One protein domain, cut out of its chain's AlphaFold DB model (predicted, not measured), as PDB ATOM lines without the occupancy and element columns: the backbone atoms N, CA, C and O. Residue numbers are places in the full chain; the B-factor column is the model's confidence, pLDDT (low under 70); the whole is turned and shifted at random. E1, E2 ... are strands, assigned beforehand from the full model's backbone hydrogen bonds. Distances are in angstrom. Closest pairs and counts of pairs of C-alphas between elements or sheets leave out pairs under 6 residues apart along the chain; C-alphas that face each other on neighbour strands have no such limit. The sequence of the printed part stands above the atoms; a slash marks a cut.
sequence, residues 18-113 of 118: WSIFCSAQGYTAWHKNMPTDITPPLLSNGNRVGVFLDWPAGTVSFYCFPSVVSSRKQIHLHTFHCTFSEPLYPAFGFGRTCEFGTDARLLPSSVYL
ATOM      1  N   TRP A  18      19.000 175.815 119.262       91.50
ATOM      2  CA  TRP A  18      19.382 174.741 118.354       91.50
ATOM      3  C   TRP A  18      18.606 174.884 117.059       91.50
ATOM      4  O   TRP A  18      17.374 174.911 117.081       91.50
ATOM      5  N   SER A  19      19.306 174.935 115.930       89.62
ATOM      6  CA  SER A  19      18.667 175.119 114.631       89.62
ATOM      7  C   SER A  19      19.171 174.150 113.575       89.62
ATOM      8  O   SER A  19      20.291 173.640 113.626       89.62
ATOM      9  N   ILE A  20      18.306 173.903 112.596       90.19
ATOM     10  CA  ILE A  20      18.685 173.323 111.315       90.19
ATOM     11  C   ILE A  20      18.540 174.409 110.261       90.19
ATOM     12  O   ILE A  20      17.462 174.981 110.086       90.19
ATOM     13  N   PHE A  21      19.627 174.669 109.548       86.31
ATOM     14  CA  PHE A  21      19.648 175.502 108.360       86.31
ATOM     15  C   PHE A  21      19.437 174.626 107.128       86.31
ATOM     16  O   PHE A  21      20.199 173.684 106.909       86.31
ATOM     17  N   CYS A  22      18.409 174.928 106.334       80.94
ATOM     18  CA  CYS A  22      18.087 174.208 105.106       80.94
ATOM     19  C   CYS A  22      18.441 175.074 103.890       80.94
ATOM     20  O   CYS A  22      17.921 176.184 103.739       80.94
ATOM     21  N   SER A  23      19.264 174.547 102.986       77.44
ATOM     22  CA  SER A  23      19.600 175.184 101.710       77.44
ATOM     23  C   SER A  23      19.451 174.210 100.541       77.44
ATOM     24  O   SER A  23      19.226 173.013 100.719       77.44
ATOM     25  N   ALA A  24      19.609 174.712  99.314       74.81
ATOM     26  CA  ALA A  24      19.665 173.857  98.128       74.81
ATOM     27  C   ALA A  24      20.855 172.876  98.158       74.81
ATOM     28  O   ALA A  24      20.833 171.867  97.458       74.81
ATOM     29  N   GLN A  25      21.888 173.172  98.954       75.25
ATOM     30  CA  GLN A  25      23.089 172.349  99.091       75.25
ATOM     31  C   GLN A  25      22.955 171.266 100.173       75.25
ATOM     32  O   GLN A  25      23.754 170.335 100.181       75.25
ATOM     33  N   GLY A  26      21.959 171.355 101.059       79.44
ATOM     34  CA  GLY A  26      21.740 170.365 102.109       79.44
ATOM     35  C   GLY A  26      21.253 170.974 103.420       79.44
ATOM     36  O   GLY A  26      20.550 171.984 103.433       79.44
ATOM     37  N   TYR A  27      21.614 170.318 104.522       86.06
ATOM     38  CA  TYR A  27      21.232 170.720 105.870       86.06
ATOM     39  C   TYR A  27      22.475 170.878 106.743       86.06
ATOM     40  O   TYR A  27      23.391 170.059 106.676       86.06
ATOM     41  N   THR A  28      22.464 171.881 107.613       89.56
ATOM     42  CA  THR A  28      23.510 172.084 108.622       89.56
ATOM     43  C   THR A  28      22.846 172.300 109.977       89.56
ATOM     44  O   THR A  28      21.937 173.121 110.101       89.56
ATOM     45  N   ALA A  29      23.278 171.551 110.987       92.50
ATOM     46  CA  ALA A  29      22.890 171.752 112.380       92.50
ATOM     47  C   ALA A  29      23.749 172.844 113.018       92.50
ATOM     48  O   ALA A  29      24.955 172.873 112.801       92.50
ATOM     49  N   TRP A  30      23.138 173.716 113.815       91.62
ATOM     50  CA  TRP A  30      23.817 174.815 114.495       91.62
ATOM     51  C   TRP A  30      23.447 174.864 115.974       91.62
ATOM     52  O   TRP A  30      22.270 174.794 116.340       91.62
ATOM     53  N   HIS A  31      24.471 175.012 116.807       91.00
ATOM     54  CA  HIS A  31      24.377 175.298 118.236       91.00
ATOM     55  C   HIS A  31      25.688 175.952 118.685       91.00
ATOM     56  O   HIS A  31      26.750 175.501 118.256       91.00
ATOM     57  N   LYS A  32      25.652 176.985 119.538       90.38
ATOM     58  CA  LYS A  32      26.857 177.703 120.011       90.38
ATOM     59  C   LYS A  32      27.750 178.229 118.884       90.38
ATOM     60  O   LYS A  32      28.973 178.205 119.000       90.38
ATOM     61  N   ASN A  33      27.142 178.632 117.770       87.62
ATOM     62  CA  ASN A  33      27.841 179.082 116.562       87.62
ATOM     63  C   ASN A  33      28.763 178.005 115.951       87.62
ATOM     64  O   ASN A  33      29.725 178.305 115.248       87.62
ATOM     65  N   MET A  34      28.470 176.730 116.219       89.25
ATOM     66  CA  MET A  34      29.209 175.594 115.679       89.25
ATOM     67  C   MET A  34      28.347 174.860 114.645       89.25
ATOM     68  O   MET A  34      27.381 174.190 115.029       89.25
ATOM     69  N   PRO A  35      28.674 174.965 113.343       91.00
ATOM     70  CA  PRO A  35      27.989 174.208 112.310       91.00
ATOM     71  C   PRO A  35      28.391 172.732 112.351       91.00
ATOM     72  O   PRO A  35      29.551 172.380 112.559       91.00
ATOM     73  N   THR A  36      27.424 171.862 112.093       93.12
ATOM     74  CA  THR A  36      27.615 170.434 111.848       93.12
ATOM     75  C   THR A  36      26.916 170.075 110.546       93.12
ATOM     76  O   THR A  36      25.686 170.119 110.464       93.12
ATOM     77  N   ASP A  37      27.694 169.728 109.522       90.44
ATOM     78  CA  ASP A  37      27.149 169.338 108.224       90.44
ATOM     79  C   ASP A  37      26.391 168.014 108.318       90.44
ATOM     80  O   ASP A  37      26.852 167.038 108.914       90.44
ATOM     81  N   ILE A  38      25.213 167.977 107.701       89.12
ATOM     82  CA  ILE A  38      24.357 166.798 107.657       89.12
ATOM     83  C   ILE A  38      24.372 166.285 106.224       89.12
ATOM     84  O   ILE A  38      24.044 167.010 105.286       89.12
ATOM     85  N   THR A  39      24.734 165.015 106.046       83.19
ATOM     86  CA  THR A  39      24.701 164.333 104.744       83.19
ATOM     87  C   THR A  39      23.484 163.411 104.674       83.19
ATOM     88  O   THR A  39      23.592 162.218 104.970       83.19
ATOM     89  N   PRO A  40      22.290 163.926 104.332       75.12
ATOM     90  CA  PRO A  40      21.120 163.082 104.171       75.12
ATOM     91  C   PRO A  40      21.161 162.308 102.836       75.12
ATOM     92  O   PRO A  40      21.904 162.661 101.915       75.12
ATOM     93  N   PRO A  41      20.331 161.263 102.678       72.94
ATOM     94  CA  PRO A  41      20.136 160.599 101.392       72.94
ATOM     95  C   PRO A  41      19.645 161.582 100.321       72.94
ATOM     96  O   PRO A  41      18.776 162.393 100.609       72.94
ATOM     97  N   LEU A  42      20.080 161.424  99.064       64.50
ATOM     98  CA  LEU A  42      19.736 162.278  97.901       64.50
ATOM     99  C   LEU A  42      18.233 162.602  97.714       64.50
ATOM    100  O   LEU A  42      17.882 163.555  97.026       64.50
ATOM    101  N   LEU A  43      17.333 161.813  98.306       63.69
ATOM    102  CA  LEU A  43      15.878 162.015  98.274       63.69
ATOM    103  C   LEU A  43      15.367 163.031  99.318       63.69
ATOM    104  O   LEU A  43      14.160 163.246  99.430       63.69
ATOM    105  N   SER A  44      16.257 163.658 100.085       62.91
ATOM    106  CA  SER A  44      15.945 164.557 101.199       62.91
ATOM    107  C   SER A  44      15.550 165.980 100.805       62.91
ATOM    108  O   SER A  44      15.460 166.835 101.683       62.91
ATOM    109  N   ASN A  45      15.296 166.256  99.524       64.69
ATOM    110  CA  ASN A  45      14.912 167.585  99.013       64.69
ATOM    111  C   ASN A  45      13.437 167.910  99.319       64.69
ATOM    112  O   ASN A  45      12.679 168.372  98.467       64.69
ATOM    113  N   GLY A  46      12.991 167.555 100.519       67.44
ATOM    114  CA  GLY A  46      11.655 167.818 101.010       67.44
ATOM    115  C   GLY A  46      11.532 169.219 101.588       67.44
ATOM    116  O   GLY A  46      12.394 169.663 102.333       67.44
ATOM    117  N   ASN A  47      10.405 169.881 101.331       72.50
ATOM    118  CA  ASN A  47      10.131 171.222 101.866       72.50
ATOM    119  C   ASN A  47       9.515 171.183 103.277       72.50
ATOM    120  O   ASN A  47       8.936 172.167 103.730       72.50
ATOM    121  N   ARG A  48       9.538 170.024 103.945       81.56
ATOM    122  CA  ARG A  48       8.912 169.826 105.255       81.56
ATOM    123  C   ARG A  48       9.939 169.288 106.231       81.56
ATOM    124  O   ARG A  48      10.559 168.254 105.973       81.56
ATOM    125  N   VAL A  49      10.037 169.969 107.364       85.56
ATOM    126  CA  VAL A  49      10.861 169.579 108.506       85.56
ATOM    127  C   VAL A  49       9.938 169.275 109.680       85.56
ATOM    128  O   VAL A  49       8.966 169.989 109.915       85.56
ATOM    129  N   GLY A  50      10.225 168.187 110.387       89.19
ATOM    130  CA  GLY A  50       9.612 167.846 111.663       89.19
ATOM    131  C   GLY A  50      10.614 168.036 112.789       89.19
ATOM    132  O   GLY A  50      11.801 167.756 112.617       89.19
ATOM    133  N   VAL A  51      10.118 168.480 113.938       91.50
ATOM    134  CA  VAL A  51      10.894 168.625 115.169       91.50
ATOM    135  C   VAL A  51      10.213 167.798 116.250       91.50
ATOM    136  O   VAL A  51       9.000 167.894 116.433       91.50
ATOM    137  N   PHE A  52      10.987 166.967 116.937       92.94
ATOM    138  CA  PHE A  52      10.535 166.150 118.053       92.94
ATOM    139  C   PHE A  52      11.320 166.518 119.308       92.94
ATOM    140  O   PHE A  52      12.550 166.497 119.296       92.94
ATOM    141  N   LEU A  53      10.598 166.846 120.377       93.12
ATOM    142  CA  LEU A  53      11.148 167.169 121.686       93.12
ATOM    143  C   LEU A  53      10.859 166.012 122.644       93.12
ATOM    144  O   LEU A  53       9.698 165.736 122.945       93.12
ATOM    145  N   ASP A  54      11.916 165.374 123.138       94.94
ATOM    146  CA  ASP A  54      11.851 164.429 124.249       94.94
ATOM    147  C   ASP A  54      12.430 165.109 125.488       94.94
ATOM    148  O   ASP A  54      13.645 165.129 125.706       94.94
ATOM    149  N   TRP A  55      11.546 165.731 126.266       93.25
ATOM    150  CA  TRP A  55      11.943 166.514 127.428       93.25
ATOM    151  C   TRP A  55      12.622 165.667 128.514       93.25
ATOM    152  O   TRP A  55      13.729 166.025 128.918       93.25
ATOM    153  N   PRO A  56      12.045 164.534 128.970       93.94
ATOM    154  CA  PRO A  56      12.697 163.702 129.980       93.94
ATOM    155  C   PRO A  56      14.034 163.119 129.515       93.94
ATOM    156  O   PRO A  56      14.941 162.982 130.332       93.94
ATOM    157  N   ALA A  57      14.171 162.779 128.226       95.50
ATOM    158  CA  ALA A  57      15.429 162.263 127.687       95.50
ATOM    159  C   ALA A  57      16.460 163.358 127.367       95.50
ATOM    160  O   ALA A  57      17.614 163.034 127.087       95.50
ATOM    161  N   GLY A  58      16.072 164.638 127.385       93.88
ATOM    162  CA  GLY A  58      16.985 165.734 127.075       93.88
ATOM    163  C   GLY A  58      17.336 165.834 125.589       93.88
ATOM    164  O   GLY A  58      18.479 166.146 125.253       93.88
ATOM    165  N   THR A  59      16.408 165.512 124.678       95.75
ATOM    166  CA  THR A  59      16.721 165.492 123.238       95.75
ATOM    167  C   THR A  59      15.792 166.335 122.377       95.75
ATOM    168  O   THR A  59      14.579 166.388 122.586       95.75
ATOM    169  N   VAL A  60      16.381 166.962 121.356       94.56
ATOM    170  CA  VAL A  60      15.665 167.616 120.255       94.56
ATOM    171  C   VAL A  60      16.102 166.965 118.953       94.56
ATOM    172  O   VAL A  60      17.262 167.070 118.558       94.56
ATOM    173  N   SER A  61      15.177 166.287 118.280       94.56
ATOM    174  CA  SER A  61      15.440 165.558 117.040       94.56
ATOM    175  C   SER A  61      14.760 166.220 115.846       94.56
ATOM    176  O   SER A  61      13.571 166.530 115.886       94.56
ATOM    177  N   PHE A  62      15.509 166.395 114.762       92.56
ATOM    178  CA  PHE A  62      15.038 166.978 113.510       92.56
ATOM    179  C   PHE A  62      14.912 165.913 112.425       92.56
ATOM    180  O   PHE A  62      15.761 165.026 112.296       92.56
ATOM    181  N   TYR A  63      13.870 166.034 111.607       89.44
ATOM    182  CA  TYR A  63      13.575 165.123 110.507       89.44
ATOM    183  C   TYR A  63      13.192 165.898 109.252       89.44
ATOM    184  O   TYR A  63      12.494 166.903 109.350       89.44
ATOM    185  N   CYS A  64      13.555 165.406 108.068       86.44
ATOM    186  CA  CYS A  64      12.963 165.870 106.815       86.44
ATOM    187  C   CYS A  64      12.019 164.821 106.224       86.44
ATOM    188  O   CYS A  64      12.152 163.614 106.452       86.44
ATOM    189  N   PHE A  65      11.045 165.297 105.453       83.19
ATOM    190  CA  PHE A  65      10.071 164.445 104.777       83.19
ATOM    191  C   PHE A  65      10.267 164.550 103.266       83.19
ATOM    192  O   PHE A  65      10.031 165.628 102.717       83.19
ATOM    193  N   PRO A  66      10.664 163.462 102.580       78.19
ATOM    194  CA  PRO A  66      10.858 163.459 101.135       78.19
ATOM    195  C   PRO A  66       9.630 163.980 100.385       78.19
ATOM    196  O   PRO A  66       8.492 163.647 100.719       78.19
ATOM    197  N   SER A  67       9.862 164.768  99.333       70.81
ATOM    198  CA  SER A  67       8.788 165.268  98.461       70.81
ATOM    199  C   SER A  67       8.108 164.135  97.676       70.81
ATOM    200  O   SER A  67       6.920 164.200  97.358       70.81
ATOM    201  N   VAL A  68       8.845 163.052  97.398       69.31
ATOM    202  CA  VAL A  68       8.325 161.885  96.682       69.31
ATOM    203  C   VAL A  68       7.370 161.106  97.594       69.31
ATOM    204  O   VAL A  68       7.778 160.360  98.482       69.31
ATOM    205  N   VAL A  69       6.070 161.278  97.334       58.84
ATOM    206  CA  VAL A  69       4.935 160.795  98.145       58.84
ATOM    207  C   VAL A  69       4.916 159.269  98.346       58.84
ATOM    208  O   VAL A  69       4.281 158.782  99.283       58.84
ATOM    209  N   SER A  70       5.627 158.497  97.519       61.47
ATOM    210  CA  SER A  70       5.680 157.034  97.636       61.47
ATOM    211  C   SER A  70       6.513 156.536  98.821       61.47
ATOM    212  O   SER A  70       6.279 155.420  99.281       61.47
ATOM    213  N   SER A  71       7.420 157.349  99.382       59.59
ATOM    214  CA  SER A  71       8.130 157.012 100.618       59.59
ATOM    215  C   SER A  71       7.630 157.879 101.774       59.59
ATOM    216  O   SER A  71       8.168 158.950 102.042       59.59
ATOM    217  N   ARG A  72       6.644 157.395 102.541       62.06
ATOM    218  CA  ARG A  72       6.261 157.981 103.848       62.06
ATOM    219  C   ARG A  72       7.333 157.776 104.937       62.06
ATOM    220  O   ARG A  72       7.008 157.597 106.106       62.06
ATOM    221  N   LYS A  73       8.611 157.735 104.566       74.44
ATOM    222  CA  LYS A  73       9.721 157.516 105.486       74.44
ATOM    223  C   LYS A  73      10.317 158.869 105.848       74.44
ATOM    224  O   LYS A  73      10.876 159.540 104.987       74.44
ATOM    225  N   GLN A  74      10.176 159.264 107.110       84.69
ATOM    226  CA  GLN A  74      10.905 160.408 107.650       84.69
ATOM    227  C   GLN A  74      12.405 160.091 107.675       84.69
ATOM    228  O   GLN A  74      12.803 158.974 108.023       84.69
ATOM    229  N   ILE A  75      13.225 161.057 107.284       87.94
ATOM    230  CA  ILE A  75      14.682 160.959 107.321       87.94
ATOM    231  C   ILE A  75      15.137 161.728 108.552       87.94
ATOM    232  O   ILE A  75      14.868 162.921 108.664       87.94
ATOM    233  N   HIS A  76      15.795 161.042 109.482       91.62
ATOM    234  CA  HIS A  76      16.441 161.690 110.620       91.62
ATOM    235  C   HIS A  76      17.611 162.546 110.127       91.62
ATOM    236  O   HIS A  76      18.419 162.076 109.330       91.62
ATOM    237  N   LEU A  77      17.653 163.803 110.565       91.06
ATOM    238  CA  LEU A  77      18.701 164.756 110.211       91.06
ATOM    239  C   LEU A  77      19.732 164.864 111.331       91.06
ATOM    240  O   LEU A  77      20.923 164.673 111.105       91.06
ATOM    241  N   HIS A  78      19.276 165.193 112.539       93.38
ATOM    242  CA  HIS A  78      20.155 165.422 113.677       93.38
ATOM    243  C   HIS A  78      19.398 165.284 114.996       93.38
ATOM    244  O   HIS A  78      18.196 165.548 115.052       93.38
ATOM    245  N   THR A  79      20.112 164.908 116.056       95.81
ATOM    246  CA  THR A  79      19.604 164.943 117.432       95.81
ATOM    247  C   THR A  79      20.576 165.718 118.299       95.81
ATOM    248  O   THR A  79      21.716 165.296 118.494       95.81
ATOM    249  N   PHE A  80      20.099 166.824 118.855       94.56
ATOM    250  CA  PHE A  80      20.802 167.540 119.904       94.56
ATOM    251  C   PHE A  80      20.502 166.896 121.252       94.56
ATOM    252  O   PHE A  80      19.366 166.503 121.519       94.56
ATOM    253  N   HIS A  81      21.530 166.813 122.091       94.38
ATOM    254  CA  HIS A  81      21.419 166.378 123.477       94.38
ATOM    255  C   HIS A  81      21.669 167.583 124.372       94.38
ATOM    256  O   HIS A  81      22.672 168.280 124.210       94.38
ATOM    257  N   CYS A  82      20.769 167.827 125.314       87.19
ATOM    258  CA  CYS A  82      20.902 168.911 126.271       87.19
ATOM    259  C   CYS A  82      20.126 168.608 127.554       87.19
ATOM    260  O   CYS A  82      19.296 167.706 127.621       87.19
ATOM    261  N   THR A  83      20.429 169.359 128.603       89.19
ATOM    262  CA  THR A  83      19.681 169.316 129.858       89.19
ATOM    263  C   THR A  83      18.800 170.551 129.901       89.19
ATOM    264  O   THR A  83      19.313 171.653 130.067       89.19
ATOM    265  N   PHE A  84      17.493 170.378 129.708       85.88
ATOM    266  CA  PHE A  84      16.554 171.494 129.734       85.88
ATOM    267  C   PHE A  84      16.357 171.976 131.172       85.88
ATOM    268  O   PHE A  84      15.850 171.236 132.016       85.88
ATOM    269  N   SER A  85      16.756 173.212 131.455       88.12
ATOM    270  CA  SER A  85      16.452 173.892 132.718       88.12
ATOM    271  C   SER A  85      15.173 174.723 132.636       88.12
ATOM    272  O   SER A  85      14.541 174.967 133.661       88.12
ATOM    273  N   GLU A  86      14.781 175.132 131.429       88.25
ATOM    274  CA  GLU A  86      13.708 176.095 131.180       88.25
ATOM    275  C   GLU A  86      12.931 175.763 129.902       88.25
ATOM    276  O   GLU A  86      13.485 175.093 129.022       88.25
ATOM    277  N   PRO A  87      11.655 176.195 129.796       88.81
ATOM    278  CA  PRO A  87      10.790 175.897 128.657       88.81
ATOM    279  C   PRO A  87      11.427 176.235 127.308       88.81
ATOM    280  O   PRO A  87      12.051 177.279 127.133       88.81
ATOM    281  N   LEU A  88      11.201 175.361 126.329       89.19
ATOM    282  CA  LEU A  88      11.601 175.602 124.949       89.19
ATOM    283  C   LEU A  88      10.451 176.166 124.125       89.19
ATOM    284  O   LEU A  88       9.311 175.704 124.210       89.19
ATOM    285  N   TYR A  89      10.799 177.087 123.239       88.81
ATOM    286  CA  TYR A  89       9.900 177.746 122.313       88.81
ATOM    287  C   TYR A  89      10.302 177.419 120.876       88.81
ATOM    288  O   TYR A  89      11.476 177.525 120.512       88.81
ATOM    289  N   PRO A  90       9.349 177.015 120.025       88.19
ATOM    290  CA  PRO A  90       9.618 176.858 118.612       88.19
ATOM    291  C   PRO A  90       9.738 178.221 117.956       88.19
ATOM    292  O   PRO A  90       8.911 179.103 118.189       88.19
ATOM    293  N   ALA A  91      10.704 178.361 117.059       86.44
ATOM    294  CA  ALA A  91      10.707 179.490 116.156       86.44
ATOM    295  C   ALA A  91      11.389 179.169 114.820       86.44
ATOM    296  O   ALA A  91      11.847 178.053 114.555       86.44
ATOM    297  N   PHE A  92      11.308 180.130 113.904       83.94
ATOM    298  CA  PHE A  92      11.724 179.989 112.514       83.94
ATOM    299  C   PHE A  92      12.483 181.234 112.069       83.94
ATOM    300  O   PHE A  92      12.163 182.356 112.465       83.94
ATOM    301  N   GLY A  93      13.535 181.015 111.290       77.31
ATOM    302  CA  GLY A  93      14.407 182.063 110.784       77.31
ATOM    303  C   GLY A  93      14.458 182.024 109.265       77.31
ATOM    304  O   GLY A  93      14.399 180.962 108.645       77.31
ATOM    305  N   PHE A  94      14.589 183.199 108.659       72.50
ATOM    306  CA  PHE A  94      14.920 183.324 107.246       72.50
ATOM    307  C   PHE A  94      16.354 183.830 107.169       72.50
ATOM    308  O   PHE A  94      16.651 184.939 107.617       72.50
ATOM    309  N   GLY A  95      17.261 183.000 106.655       63.06
ATOM    310  CA  GLY A  95      18.651 183.406 106.498       63.06
ATOM    311  C   GLY A  95      18.763 184.488 105.425       63.06
ATOM    312  O   GLY A  95      18.253 184.317 104.319       63.06
ATOM    313  N   ARG A  96      19.462 185.590 105.723       53.16
ATOM    314  CA  ARG A  96      20.035 186.443 104.675       53.16
ATOM    315  C   ARG A  96      21.365 185.813 104.283       53.16
ATOM    316  O   ARG A  96      22.294 185.814 105.079       53.16
ATOM    317  N   THR A  97      21.456 185.236 103.092       51.44
ATOM    318  CA  THR A  97      22.755 184.833 102.548       51.44
ATOM    319  C   THR A  97      23.604 186.078 102.323       51.44
ATOM    320  O   THR A  97      23.185 186.979 101.599       51.44
ATOM    321  N   CYS A  98      24.802 186.113 102.902       46.38
ATOM    322  CA  CYS A  98      25.887 186.928 102.370       46.38
ATOM    323  C   CYS A  98      26.173 186.399 100.956       46.38
ATOM    324  O   CYS A  98      26.512 185.228 100.784       46.38
ATOM    325  N   GLU A  99      25.911 187.223  99.950       47.94
ATOM    326  CA  GLU A  99      25.900 186.833  98.544       47.94
ATOM    327  C   GLU A  99      27.299 186.457  98.036       47.94
ATOM    328  O   GLU A  99      28.225 187.263  98.083       47.94
ATOM    329  N   PHE A 100      27.422 185.280  97.424       43.53
ATOM    330  CA  PHE A 100      28.352 185.088  96.315       43.53
ATOM    331  C   PHE A 100      27.550 184.619  95.100       43.53
ATOM    332  O   PHE A 100      27.320 183.429  94.923       43.53
ATOM    333  N   GLY A 101      27.126 185.580  94.274       40.88
ATOM    334  CA  GLY A 101      26.750 185.352  92.876       40.88
ATOM    335  C   GLY A 101      25.344 184.797  92.620       40.88
ATOM    336  O   GLY A 101      25.096 183.609  92.759       40.88
ATOM    337  N   THR A 102      24.463 185.691  92.162       50.09
ATOM    338  CA  THR A 102      23.369 185.476  91.190       50.09
ATOM    339  C   THR A 102      22.669 184.105  91.177       50.09
ATOM    340  O   THR A 102      23.117 183.181  90.508       50.09
ATOM    341  N   ASP A 103      21.493 184.012  91.792       42.41
ATOM    342  CA  ASP A 103      20.199 184.037  91.089       42.41
ATOM    343  C   ASP A 103      19.094 184.036  92.157       42.41
ATOM    344  O   ASP A 103      19.130 183.272  93.124       42.41
ATOM    345  N   ALA A 104      18.128 184.939  92.033       46.41
ATOM    346  CA  ALA A 104      17.058 185.082  93.008       46.41
ATOM    347  C   ALA A 104      16.108 183.886  92.898       46.41
ATOM    348  O   ALA A 104      15.153 183.929  92.126       46.41
ATOM    349  N   ARG A 105      16.347 182.814  93.664       46.62
ATOM    350  CA  ARG A 105      15.384 181.716  93.815       46.62
ATOM    351  C   ARG A 105      15.606 180.910  95.101       46.62
ATOM    352  O   ARG A 105      16.347 179.937  95.131       46.62
ATOM    353  N   LEU A 106      14.817 181.308  96.105       45.53
ATOM    354  CA  LEU A 106      14.604 180.737  97.444       45.53
ATOM    355  C   LEU A 106      15.608 181.176  98.518       45.53
ATOM    356  O   LEU A 106      16.791 180.856  98.478       45.53
ATOM    357  N   LEU A 107      15.077 181.889  99.517       50.41
ATOM    358  CA  LEU A 107      15.770 182.154 100.770       50.41
ATOM    359  C   LEU A 107      15.933 180.827 101.523       50.41
ATOM    360  O   LEU A 107      14.964 180.062 101.606       50.41
ATOM    361  N   PRO A 108      17.115 180.545 102.088       54.72
ATOM    362  CA  PRO A 108      17.261 179.420 102.988       54.72
ATOM    363  C   PRO A 108      16.338 179.623 104.193       54.72
ATOM    364  O   PRO A 108      16.238 180.714 104.764       54.72
ATOM    365  N   SER A 109      15.632 178.559 104.552       59.72
ATOM    366  CA  SER A 109      14.706 178.547 105.683       59.72
ATOM    367  C   SER A 109      15.314 177.718 106.802       59.72
ATOM    368  O   SER A 109      15.957 176.698 106.547       59.72
ATOM    369  N   SER A 110      15.141 178.162 108.041       61.84
ATOM    370  CA  SER A 110      15.570 177.415 109.218       61.84
ATOM    371  C   SER A 110      14.409 177.205 110.180       61.84
ATOM    372  O   SER A 110      13.516 178.044 110.318       61.84
ATOM    373  N   VAL A 111      14.431 176.057 110.849       65.00
ATOM    374  CA  VAL A 111      13.509 175.715 111.937       65.00
ATOM    375  C   VAL A 111      14.346 175.442 113.175       65.00
ATOM    376  O   VAL A 111      15.412 174.825 113.075       65.00
ATOM    377  N   TYR A 112      13.885 175.907 114.333       65.75
ATOM    378  CA  TYR A 112      14.643 175.817 115.572       65.75
ATOM    379  C   TYR A 112      13.764 175.746 116.821       65.75
ATOM    380  O   TYR A 112      12.573 176.068 116.784       65.75
ATOM    381  N   LEU A 113      14.385 175.344 117.930       66.62
ATOM    382  CA  LEU A 113      13.859 175.523 119.281       66.62
ATOM    383  C   LEU A 113      14.825 176.432 120.051       66.62
ATOM    384  O   LEU A 113      16.042 176.265 119.945       66.62
TER     385      LEU A 113
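This is residues 18 to 113 of the 118 residues of the protein "B30.2/SPRY domain-containing protein" of Mola mola (UniProt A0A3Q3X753). Two antiparallel sheets lie face to face as a sandwich, a strongly twisted five-stranded sheet over a three-stranded one, with the strands of the one at only 15 degrees to those of the other. The chain lays down E1, E2 and E3 in the large sheet, crosses to make the small sheet of E4, E5 and E6, and returns with E7 and E8, which complete the large sheet beside E1; residues 98 to 104 of the loop between E7 and E8 stick out. The printed part has 96 residues, with no named helix and eight named strands, E1 to E8 along the chain, in the orders E3 - E2 - E1 - E8 - E7 and E4 - E5 - E6; the class is all strand. The whole is compact, with a radius of gyration of the C-alphas of 14.2 A, and only just flat, spanning 44 by 36 by 20 A.

E1, residues 18 to 23, begins at C-alpha 18 (19.382, 174.741, 118.354) and is 16.7 A long. E2, residues 26 to 31, measures 17.1 A, and E3, residues 34 to 38, 12.9 A. E4, residues 48 to 54, begins at C-alpha 48 (8.912, 169.826, 105.255) and measures 20.0 A. E5, residues 59 to 65, measures 19.7 A, and E6, residues 75 to 81, 18.3 A. E7, residues 89 to 94, measures 16.8 A. E8, residues 109 to 113, measures 14.0 A and ends at C-alpha 113 (13.859, 175.523, 119.281).

E1, E2 and E3 form a meander, each strand the antiparallel neighbour of the one before. In the hairpin E1 and E2, N 21 and O 28 are within hydrogen-bond range at 2.8 A; in the hairpin E2 and E3, N 36 and O 29 are at 2.8 A. E1 and E8 are antiparallel at 167 degrees, with N 20 and O 111 at 3.1 A. In the hairpin E7 and E8, N 110 and O 93 are at 3.0 A. E4, E5 and E6 form a second meander, with N 52 and O 61 at 2.8 A and N 62 and O 78 at 2.8 A. Between the sheets, the closest C-alphas of E3 and E6 are those of Ile 38 and Leu 77, 6.5 A, and of E4 and E8 those of Val 49 and Val 111, 7.5 A. E4 and E7 are apart.

The C-alphas farthest apart, of Pro 56 and Thr 102, are 45.7 A apart. The printed part has no cut. The link E7 to E8 is long, with 14 residues. The mean pLDDT of the printed part is 77.9; residues 42 to 46, 68 to 72 and 95 to 113 are under 70.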